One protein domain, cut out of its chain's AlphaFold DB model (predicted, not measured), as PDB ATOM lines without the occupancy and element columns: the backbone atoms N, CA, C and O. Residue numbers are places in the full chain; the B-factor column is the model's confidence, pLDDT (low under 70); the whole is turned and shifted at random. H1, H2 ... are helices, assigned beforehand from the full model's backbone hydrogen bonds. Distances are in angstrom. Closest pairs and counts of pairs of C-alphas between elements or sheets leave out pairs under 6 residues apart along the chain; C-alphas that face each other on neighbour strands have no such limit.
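Overview. This is residues 64 to 125 of the 226 residues of the protein "Indole-3-glycerol-phosphate synthase" of Theobroma cacao (UniProt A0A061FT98). A short helix, H1, and a wide loop that folds back on itself make the two far ends of a loose frame, and the long helix H2 slants away between them, with residues 114 to 125 sticking out. The loop's free tip is residues 87 to 92. The printed part has 62 residues with two named helices, H1 then H2, and no named strand; the class is all helix, though the helices hold 25 residues, under half. It is loose, with a radius of gyration of the C-alphas of 15.0 A, and flat, spanning 47 by 35 by 15 A.

Arrangement. Start at H1, residues 64 to 69, and go on to H2, residues 104 to 122; the two are apart. In both, every O i to N i+4 pair is within hydrogen-bond range. Residues 66 to 71, of which 66 to 69 belong to H1, stand free.

Along the chain. Find C-alpha 64 at (94.527, 155.539, 73.041), where H1 begins. H2 runs 27.1 A from C-alpha 104 at (80.406, 145.269, 74.883) to C-alpha 122 at (93.110, 124.342, 63.325).

Size, cuts and confidence. The two C-alphas farthest apart, of Ile 66 and Pro 89, are 46.7 A apart. The link of 34 residues is long, and the printed part has no cut. Look for pLDDT under 70 at residue 71 and residues 81 to 98.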
ATOM      1  N   ASN A  64      94.712 156.470  71.924       71.75
ATOM      2  CA  ASN A  64      94.527 155.539  73.041       71.75
ATOM      3  C   ASN A  64      94.564 156.256  74.396       71.75
ATOM      4  O   ASN A  64      93.793 155.909  75.290       71.75
ATOM      5  N   GLU A  65      95.425 157.260  74.546       76.88
ATOM      6  CA  GLU A  65      95.509 158.084  75.755       76.88
ATOM      7  C   GLU A  65      94.260 158.952  75.943       76.88
ATOM      8  O   GLU A  65      93.706 159.006  77.043       76.88
ATOM      9  N   ILE A  66      93.751 159.559  74.867       74.81
ATOM     10  CA  ILE A  66      92.479 160.295  74.887       74.81
ATOM     11  C   ILE A  66      91.314 159.357  75.234       74.81
ATOM     12  O   ILE A  66      90.485 159.685  76.078       74.81
ATOM     13  N   ALA A  67      91.249 158.168  74.632       72.00
ATOM     14  CA  ALA A  67      90.214 157.189  74.960       72.00
ATOM     15  C   ALA A  67      90.307 156.739  76.429       72.00
ATOM     16  O   ALA A  67      89.287 156.619  77.107       72.00
ATOM     17  N   ALA A  68      91.522 156.546  76.950       71.44
ATOM     18  CA  ALA A  68      91.749 156.181  78.343       71.44
ATOM     19  C   ALA A  68      91.350 157.300  79.319       71.44
ATOM     20  O   ALA A  68      90.727 156.999  80.337       71.44
ATOM     21  N   SER A  69      91.645 158.567  79.004       73.25
ATOM     22  CA  SER A  69      91.232 159.718  79.824       73.25
ATOM     23  C   SER A  69      89.715 159.929  79.813       73.25
ATOM     24  O   SER A  69      89.142 160.338  80.819       73.25
ATOM     25  N   GLN A  70      89.043 159.533  78.728       74.38
ATOM     26  CA  GLN A  70      87.580 159.462  78.628       74.38
ATOM     27  C   GLN A  70      86.974 158.207  79.295       74.38
ATOM     28  O   GLN A  70      85.769 157.977  79.205       74.38
ATOM     29  N   GLY A  71      87.784 157.369  79.955       65.38
ATOM     30  CA  GLY A  71      87.335 156.149  80.635       65.38
ATOM     31  C   GLY A  71      87.083 154.948  79.712       65.38
ATOM     32  O   GLY A  71      86.658 153.888  80.172       65.38
ATOM     33  N   ILE A  72      87.384 155.065  78.418       71.38
ATOM     34  CA  ILE A  72      87.211 154.026  77.396       71.38
ATOM     35  C   ILE A  72      88.528 153.253  77.248       71.38
ATOM     36  O   ILE A  72      89.207 153.301  76.224       71.38
ATOM     37  N   ARG A  73      88.919 152.514  78.290       79.62
ATOM     38  CA  ARG A  73      90.075 151.606  78.225       79.62
ATOM     39  C   ARG A  73      89.605 150.165  78.062       79.62
ATOM     40  O   ARG A  73      89.094 149.575  79.009       79.62
ATOM     41  N   ILE A  74      89.787 149.603  76.867       82.31
ATOM     42  CA  ILE A  74      89.350 148.241  76.527       82.31
ATOM     43  C   ILE A  74      90.445 147.240  76.909       82.31
ATOM     44  O   ILE A  74      91.522 147.213  76.311       82.31
ATOM     45  N   ARG A  75      90.182 146.389  77.903       84.69
ATOM     46  CA  ARG A  75      91.102 145.314  78.301       84.69
ATOM     47  C   ARG A  75      91.074 144.191  77.265       84.69
ATOM     48  O   ARG A  75      90.009 143.704  76.908       84.69
ATOM     49  N   ARG A  76      92.246 143.725  76.818       82.81
ATOM     50  CA  ARG A  76      92.366 142.589  75.874       82.81
ATOM     51  C   ARG A  76      92.072 141.240  76.523       82.81
ATOM     52  O   ARG A  76      91.658 140.319  75.829       82.81
ATOM     53  N   ARG A  77      92.294 141.136  77.834       78.00
ATOM     54  CA  ARG A  77      92.013 139.947  78.636       78.00
ATOM     55  C   ARG A  77      91.356 140.324  79.963       78.00
ATOM     56  O   ARG A  77      91.577 141.442  80.441       78.00
ATOM     57  N   PRO A  78      90.589 139.404  80.562       78.56
ATOM     58  CA  PRO A  78      90.095 139.569  81.920       78.56
ATOM     59  C   PRO A  78      91.271 139.712  82.913       78.56
ATOM     60  O   PRO A  78      92.269 139.005  82.751       78.56
ATOM     61  N   PRO A  79      91.197 140.600  83.926       74.06
ATOM     62  CA  PRO A  79      92.326 140.896  84.816       74.06
ATOM     63  C   PRO A  79      92.854 139.693  85.594       74.06
ATOM     64  O   PRO A  79      94.048 139.618  85.850       74.06
ATOM     65  N   MET A  80      91.970 138.768  85.969       70.44
ATOM     66  CA  MET A  80      92.317 137.609  86.797       70.44
ATOM     67  C   MET A  80      92.360 136.301  86.001       70.44
ATOM     68  O   MET A  80      92.411 135.225  86.583       70.44
ATOM     69  N   GLY A  81      92.366 136.382  84.665       64.69
ATOM     70  CA  GLY A  81      92.412 135.204  83.804       64.69
ATOM     71  C   GLY A  81      91.129 134.356  83.859       64.69
ATOM     72  O   GLY A  81      90.058 134.863  84.215       64.69
ATOM     73  N   PRO A  82      91.192 133.076  83.444       61.28
ATOM     74  CA  PRO A  82      90.078 132.139  83.587       61.28
ATOM     75  C   PRO A  82      89.628 132.065  85.057       61.28
ATOM     76  O   PRO A  82      90.472 132.216  85.934       61.28
ATOM     77  N   PRO A  83      88.335 131.842  85.357       58.34
ATOM     78  CA  PRO A  83      87.861 131.761  86.739       58.34
ATOM     79  C   PRO A  83      88.697 130.745  87.533       58.34
ATOM     80  O   PRO A  83      88.754 129.571  87.177       58.34
ATOM     81  N   LEU A  84      89.380 131.230  88.573       53.41
ATOM     82  CA  LEU A  84      90.524 130.561  89.204       53.41
ATOM     83  C   LEU A  84      90.170 129.459  90.214       53.41
ATOM     84  O   LEU A  84      91.076 128.853  90.779       53.41
ATOM     85  N   HIS A  85      88.893 129.162  90.459       55.66
ATOM     86  CA  HIS A  85      88.524 128.268  91.558       55.66
ATOM     87  C   HIS A  85      87.549 127.178  91.115       55.66
ATOM     88  O   HIS A  85      86.355 127.416  90.953       55.66
ATOM     89  N   TYR A  86      88.082 125.965  90.945       56.03
ATOM     90  CA  TYR A  86      87.303 124.730  90.959       56.03
ATOM     91  C   TYR A  86      87.023 124.368  92.424       56.03
ATOM     92  O   TYR A  86      87.940 124.011  93.163       56.03
ATOM     93  N   MET A  87      85.773 124.515  92.861       55.06
ATOM     94  CA  MET A  87      85.334 124.234  94.234       55.06
ATOM     95  C   MET A  87      84.504 122.940  94.274       55.06
ATOM     96  O   MET A  87      83.335 122.941  94.647       55.06
ATOM     97  N   GLY A  88      85.125 121.822  93.886       60.00
ATOM     98  CA  GLY A  88      84.566 120.477  94.056       60.00
ATOM     99  C   GLY A  88      83.554 120.030  92.985       60.00
ATOM    100  O   GLY A  88      83.431 120.668  91.944       60.00
ATOM    101  N   PRO A  89      82.827 118.915  93.221       67.94
ATOM    102  CA  PRO A  89      81.939 118.267  92.238       67.94
ATOM    103  C   PRO A  89      80.762 119.116  91.735       67.94
ATOM    104  O   PRO A  89      80.067 118.719  90.803       67.94
ATOM    105  N   PHE A  90      80.525 120.268  92.357       55.22
ATOM    106  CA  PHE A  90      79.531 121.241  91.940       55.22
ATOM    107  C   PHE A  90      80.275 122.421  91.316       55.22
ATOM    108  O   PHE A  90      81.028 123.105  92.004       55.22
ATOM    109  N   ASP A  91      80.074 122.660  90.017       53.56
ATOM    110  CA  ASP A  91      80.671 123.780  89.277       53.56
ATOM    111  C   ASP A  91      80.123 125.140  89.769       53.56
ATOM    112  O   ASP A  91      79.360 125.831  89.087       53.56
ATOM    113  N   PHE A  92      80.506 125.564  90.975       53.34
ATOM    114  CA  PHE A  92      80.234 126.906  91.477       53.34
ATOM    115  C   PHE A  92      81.205 127.895  90.832       53.34
ATOM    116  O   PHE A  92      82.328 128.107  91.287       53.34
ATOM    117  N   ARG A  93      80.759 128.535  89.749       55.94
ATOM    118  CA  ARG A  93      81.497 129.625  89.102       55.94
ATOM    119  C   ARG A  93      81.261 130.935  89.862       55.94
ATOM    120  O   ARG A  93      80.323 131.666  89.547       55.94
ATOM    121  N   LEU A  94      82.122 131.249  90.830       54.97
ATOM    122  CA  LEU A  94      82.208 132.592  91.419       54.97
ATOM    123  C   LEU A  94      82.626 133.582  90.324       54.97
ATOM    124  O   LEU A  94      83.750 133.548  89.817       54.97
ATOM    125  N   GLN A  95      81.688 134.426  89.896       57.53
ATOM    126  CA  GLN A  95      81.991 135.530  88.995       57.53
ATOM    127  C   GLN A  95      82.609 136.641  89.833       57.53
ATOM    128  O   GLN A  95      81.915 137.309  90.591       57.53
ATOM    129  N   ASN A  96      83.920 136.832  89.715       64.56
ATOM    130  CA  ASN A  96      84.538 138.037  90.246       64.56
ATOM    131  C   ASN A  96      84.008 139.223  89.428       64.56
ATOM    132  O   ASN A  96      84.172 139.224  88.206       64.56
ATOM    133  N   GLU A  97      83.396 140.215  90.080       64.56
ATOM    134  CA  GLU A  97      82.871 141.431  89.434       64.56
ATOM    135  C   GLU A  97      83.931 142.087  88.530       64.56
ATOM    136  O   GLU A  97      83.655 142.480  87.396       64.56
ATOM    137  N   ASP A  98      85.197 142.064  88.953       68.44
ATOM    138  CA  ASP A  98      86.336 142.605  88.200       68.44
ATOM    139  C   ASP A  98      86.685 141.827  86.918       68.44
ATOM    140  O   ASP A  98      87.332 142.369  86.008       68.44
ATOM    141  N   ASN A  99      86.254 140.565  86.825       72.94
ATOM    142  CA  ASN A  99      86.454 139.682  85.673       72.94
ATOM    143  C   ASN A  99      85.300 139.755  84.660       72.94
ATOM    144  O   ASN A  99      85.322 139.059  83.645       72.94
ATOM    145  N   THR A 100      84.303 140.605  84.914       77.25
ATOM    146  CA  THR A 100      83.261 140.939  83.944       77.25
ATOM    147  C   THR A 100      83.759 142.002  82.964       77.25
ATOM    148  O   THR A 100      84.658 142.798  83.263       77.25
ATOM    149  N   HIS A 101      83.218 141.993  81.747       79.69
ATOM    150  CA  HIS A 101      83.536 143.001  80.743       79.69
ATOM    151  C   HIS A 101      82.839 144.321  81.100       79.69
ATOM    152  O   HIS A 101      81.642 144.353  81.363       79.69
ATOM    153  N   ARG A 102      83.580 145.429  81.063       82.12
ATOM    154  CA  ARG A 102      83.073 146.785  81.334       82.12
ATOM    155  C   ARG A 102      82.285 147.352  80.156       82.12
ATOM    156  O   ARG A 102      81.454 148.234  80.322       82.12
ATOM    157  N   SER A 103      82.573 146.862  78.951       82.12
ATOM    158  CA  SER A 103      81.978 147.308  77.692       82.12
ATOM    159  C   SER A 103      81.676 146.113  76.798       82.12
ATOM    160  O   SER A 103      82.369 145.096  76.840       82.12
ATOM    161  N   PHE A 104      80.685 146.261  75.919       80.12
ATOM    162  CA  PHE A 104      80.406 145.269  74.883       80.12
ATOM    163  C   PHE A 104      81.620 145.040  73.961       80.12
ATOM    164  O   PHE A 104      81.775 143.951  73.422       80.12
ATOM    165  N   LEU A 105      82.502 146.034  73.790       84.00
ATOM    166  CA  LEU A 105      83.733 145.872  73.010       84.00
ATOM    167  C   LEU A 105      84.747 144.962  73.716       84.00
ATOM    168  O   LEU A 105      85.447 144.214  73.042       84.00
ATOM    169  N   GLU A 106      84.802 144.973  75.052       85.31
ATOM    170  CA  GLU A 106      85.634 144.027  75.806       85.31
ATOM    171  C   GLU A 106      85.119 142.591  75.628       85.31
ATOM    172  O   GLU A 106      85.913 141.709  75.314       85.31
ATOM    173  N   GLU A 107      83.798 142.369  75.723       82.31
ATOM    174  CA  GLU A 107      83.168 141.060  75.446       82.31
ATOM    175  C   GLU A 107      83.564 140.546  74.052       82.31
ATOM    176  O   GLU A 107      83.996 139.404  73.890       82.31
ATOM    177  N   ILE A 108      83.470 141.423  73.049       83.62
ATOM    178  CA  ILE A 108      83.832 141.141  71.657       83.62
ATOM    179  C   ILE A 108      85.306 140.737  71.525       83.62
ATOM    180  O   ILE A 108      85.611 139.737  70.873       83.62
ATOM    181  N   ILE A 109      86.223 141.507  72.117       86.25
ATOM    182  CA  ILE A 109      87.661 141.248  72.001       86.25
ATOM    183  C   ILE A 109      88.034 139.953  72.713       86.25
ATOM    184  O   ILE A 109      88.774 139.152  72.146       86.25
ATOM    185  N   TRP A 110      87.504 139.715  73.915       85.38
ATOM    186  CA  TRP A 110      87.791 138.496  74.675       85.38
ATOM    187  C   TRP A 110      87.326 137.255  73.917       85.38
ATOM    188  O   TRP A 110      88.081 136.292  73.785       85.38
ATOM    189  N   GLN A 111      86.123 137.299  73.339       83.88
ATOM    190  CA  GLN A 111      85.619 136.196  72.528       83.88
ATOM    191  C   GLN A 111      86.460 135.984  71.261       83.88
ATOM    192  O   GLN A 111      86.721 134.842  70.880       83.88
ATOM    193  N   LYS A 112      86.925 137.065  70.619       85.44
ATOM    194  CA  LYS A 112      87.795 136.971  69.440       85.44
ATOM    195  C   LYS A 112      89.190 136.443  69.761       85.44
ATOM    196  O   LYS A 112      89.729 135.717  68.934       85.44
ATOM    197  N   ASP A 113      89.753 136.728  70.935       85.44
ATOM    198  CA  ASP A 113      91.037 136.147  71.364       85.44
ATOM    199  C   ASP A 113      90.933 134.615  71.459       85.44
ATOM    200  O   ASP A 113      91.778 133.882  70.934       85.44
ATOM    201  N   VAL A 114      89.832 134.121  72.037       85.50
ATOM    202  CA  VAL A 114      89.530 132.684  72.111       85.50
ATOM    203  C   VAL A 114      89.311 132.097  70.714       85.50
ATOM    204  O   VAL A 114      89.906 131.070  70.386       85.50
ATOM    205  N   GLU A 115      88.502 132.739  69.867       84.88
ATOM    206  CA  GLU A 115      88.227 132.284  68.497       84.88
ATOM    207  C   GLU A 115      89.509 132.188  67.660       84.88
ATOM    208  O   GLU A 115      89.766 131.163  67.029       84.88
ATOM    209  N   VAL A 116      90.349 133.225  67.694       87.81
ATOM    210  CA  VAL A 116      91.622 133.260  66.967       87.81
ATOM    211  C   VAL A 116      92.569 132.176  67.472       87.81
ATOM    212  O   VAL A 116      93.237 131.544  66.655       87.81
ATOM    213  N   SER A 117      92.613 131.920  68.780       88.19
ATOM    214  CA  SER A 117      93.443 130.853  69.356       88.19
ATOM    215  C   SER A 117      93.032 129.475  68.819       88.19
ATOM    216  O   SER A 117      93.862 128.773  68.243       88.19
ATOM    217  N   HIS A 118      91.736 129.154  68.847       88.94
ATOM    218  CA  HIS A 118      91.212 127.905  68.274       88.94
ATOM    219  C   HIS A 118      91.437 127.810  66.754       88.94
ATOM    220  O   HIS A 118      91.674 126.732  66.210       88.94
ATOM    221  N   MET A 119      91.346 128.929  66.028       87.62
ATOM    222  CA  MET A 119      91.580 128.945  64.582       87.62
ATOM    223  C   MET A 119      93.059 128.767  64.230       87.62
ATOM    224  O   MET A 119      93.351 128.108  63.233       87.62
ATOM    225  N   LYS A 120      93.982 129.285  65.049       90.75
ATOM    226  CA  LYS A 120      95.428 129.058  64.903       90.75
ATOM    227  C   LYS A 120      95.798 127.592  65.113       90.75
ATOM    228  O   LYS A 120      96.632 127.085  64.372       90.75
ATOM    229  N   GLU A 121      95.158 126.917  66.068       92.19
ATOM    230  CA  GLU A 121      95.329 125.473  66.280       92.19
ATOM    231  C   GLU A 121      94.845 124.667  65.066       92.19
ATOM    232  O   GLU A 121      95.540 123.774  64.589       92.19
ATOM    233  N   LYS A 122      93.679 125.020  64.507       92.31
ATOM    234  CA  LYS A 122      93.110 124.342  63.325       92.31
ATOM    235  C   LYS A 122      93.866 124.630  62.031       92.31
ATOM    236  O   LYS A 122      93.958 123.767  61.160       92.31
ATOM    237  N   LYS A 123      94.329 125.866  61.853       90.31
ATOM    238  CA  LYS A 123      95.031 126.346  60.659       90.31
ATOM    239  C   LYS A 123      96.244 127.171  61.090       90.31
ATOM    240  O   LYS A 123      96.141 128.395  61.216       90.31
ATOM    241  N   PRO A 124      97.400 126.516  61.280       93.69
ATOM    242  CA  PRO A 124      98.631 127.196  61.641       93.69
ATOM    243  C   PRO A 124      99.026 128.262  60.619       93.69
ATOM    244  O   PRO A 124      98.764 128.147  59.418       93.69
ATOM    245  N   LEU A 125      99.728 129.289  61.099       92.69
ATOM    246  CA  LEU A 125     100.111 130.459  60.308       92.69
ATOM    247  C   LEU A 125     100.939 130.102  59.062       92.69
ATOM    248  O   LEU A 125     100.759 130.717  58.014       92.69
TER     249      LEU A 125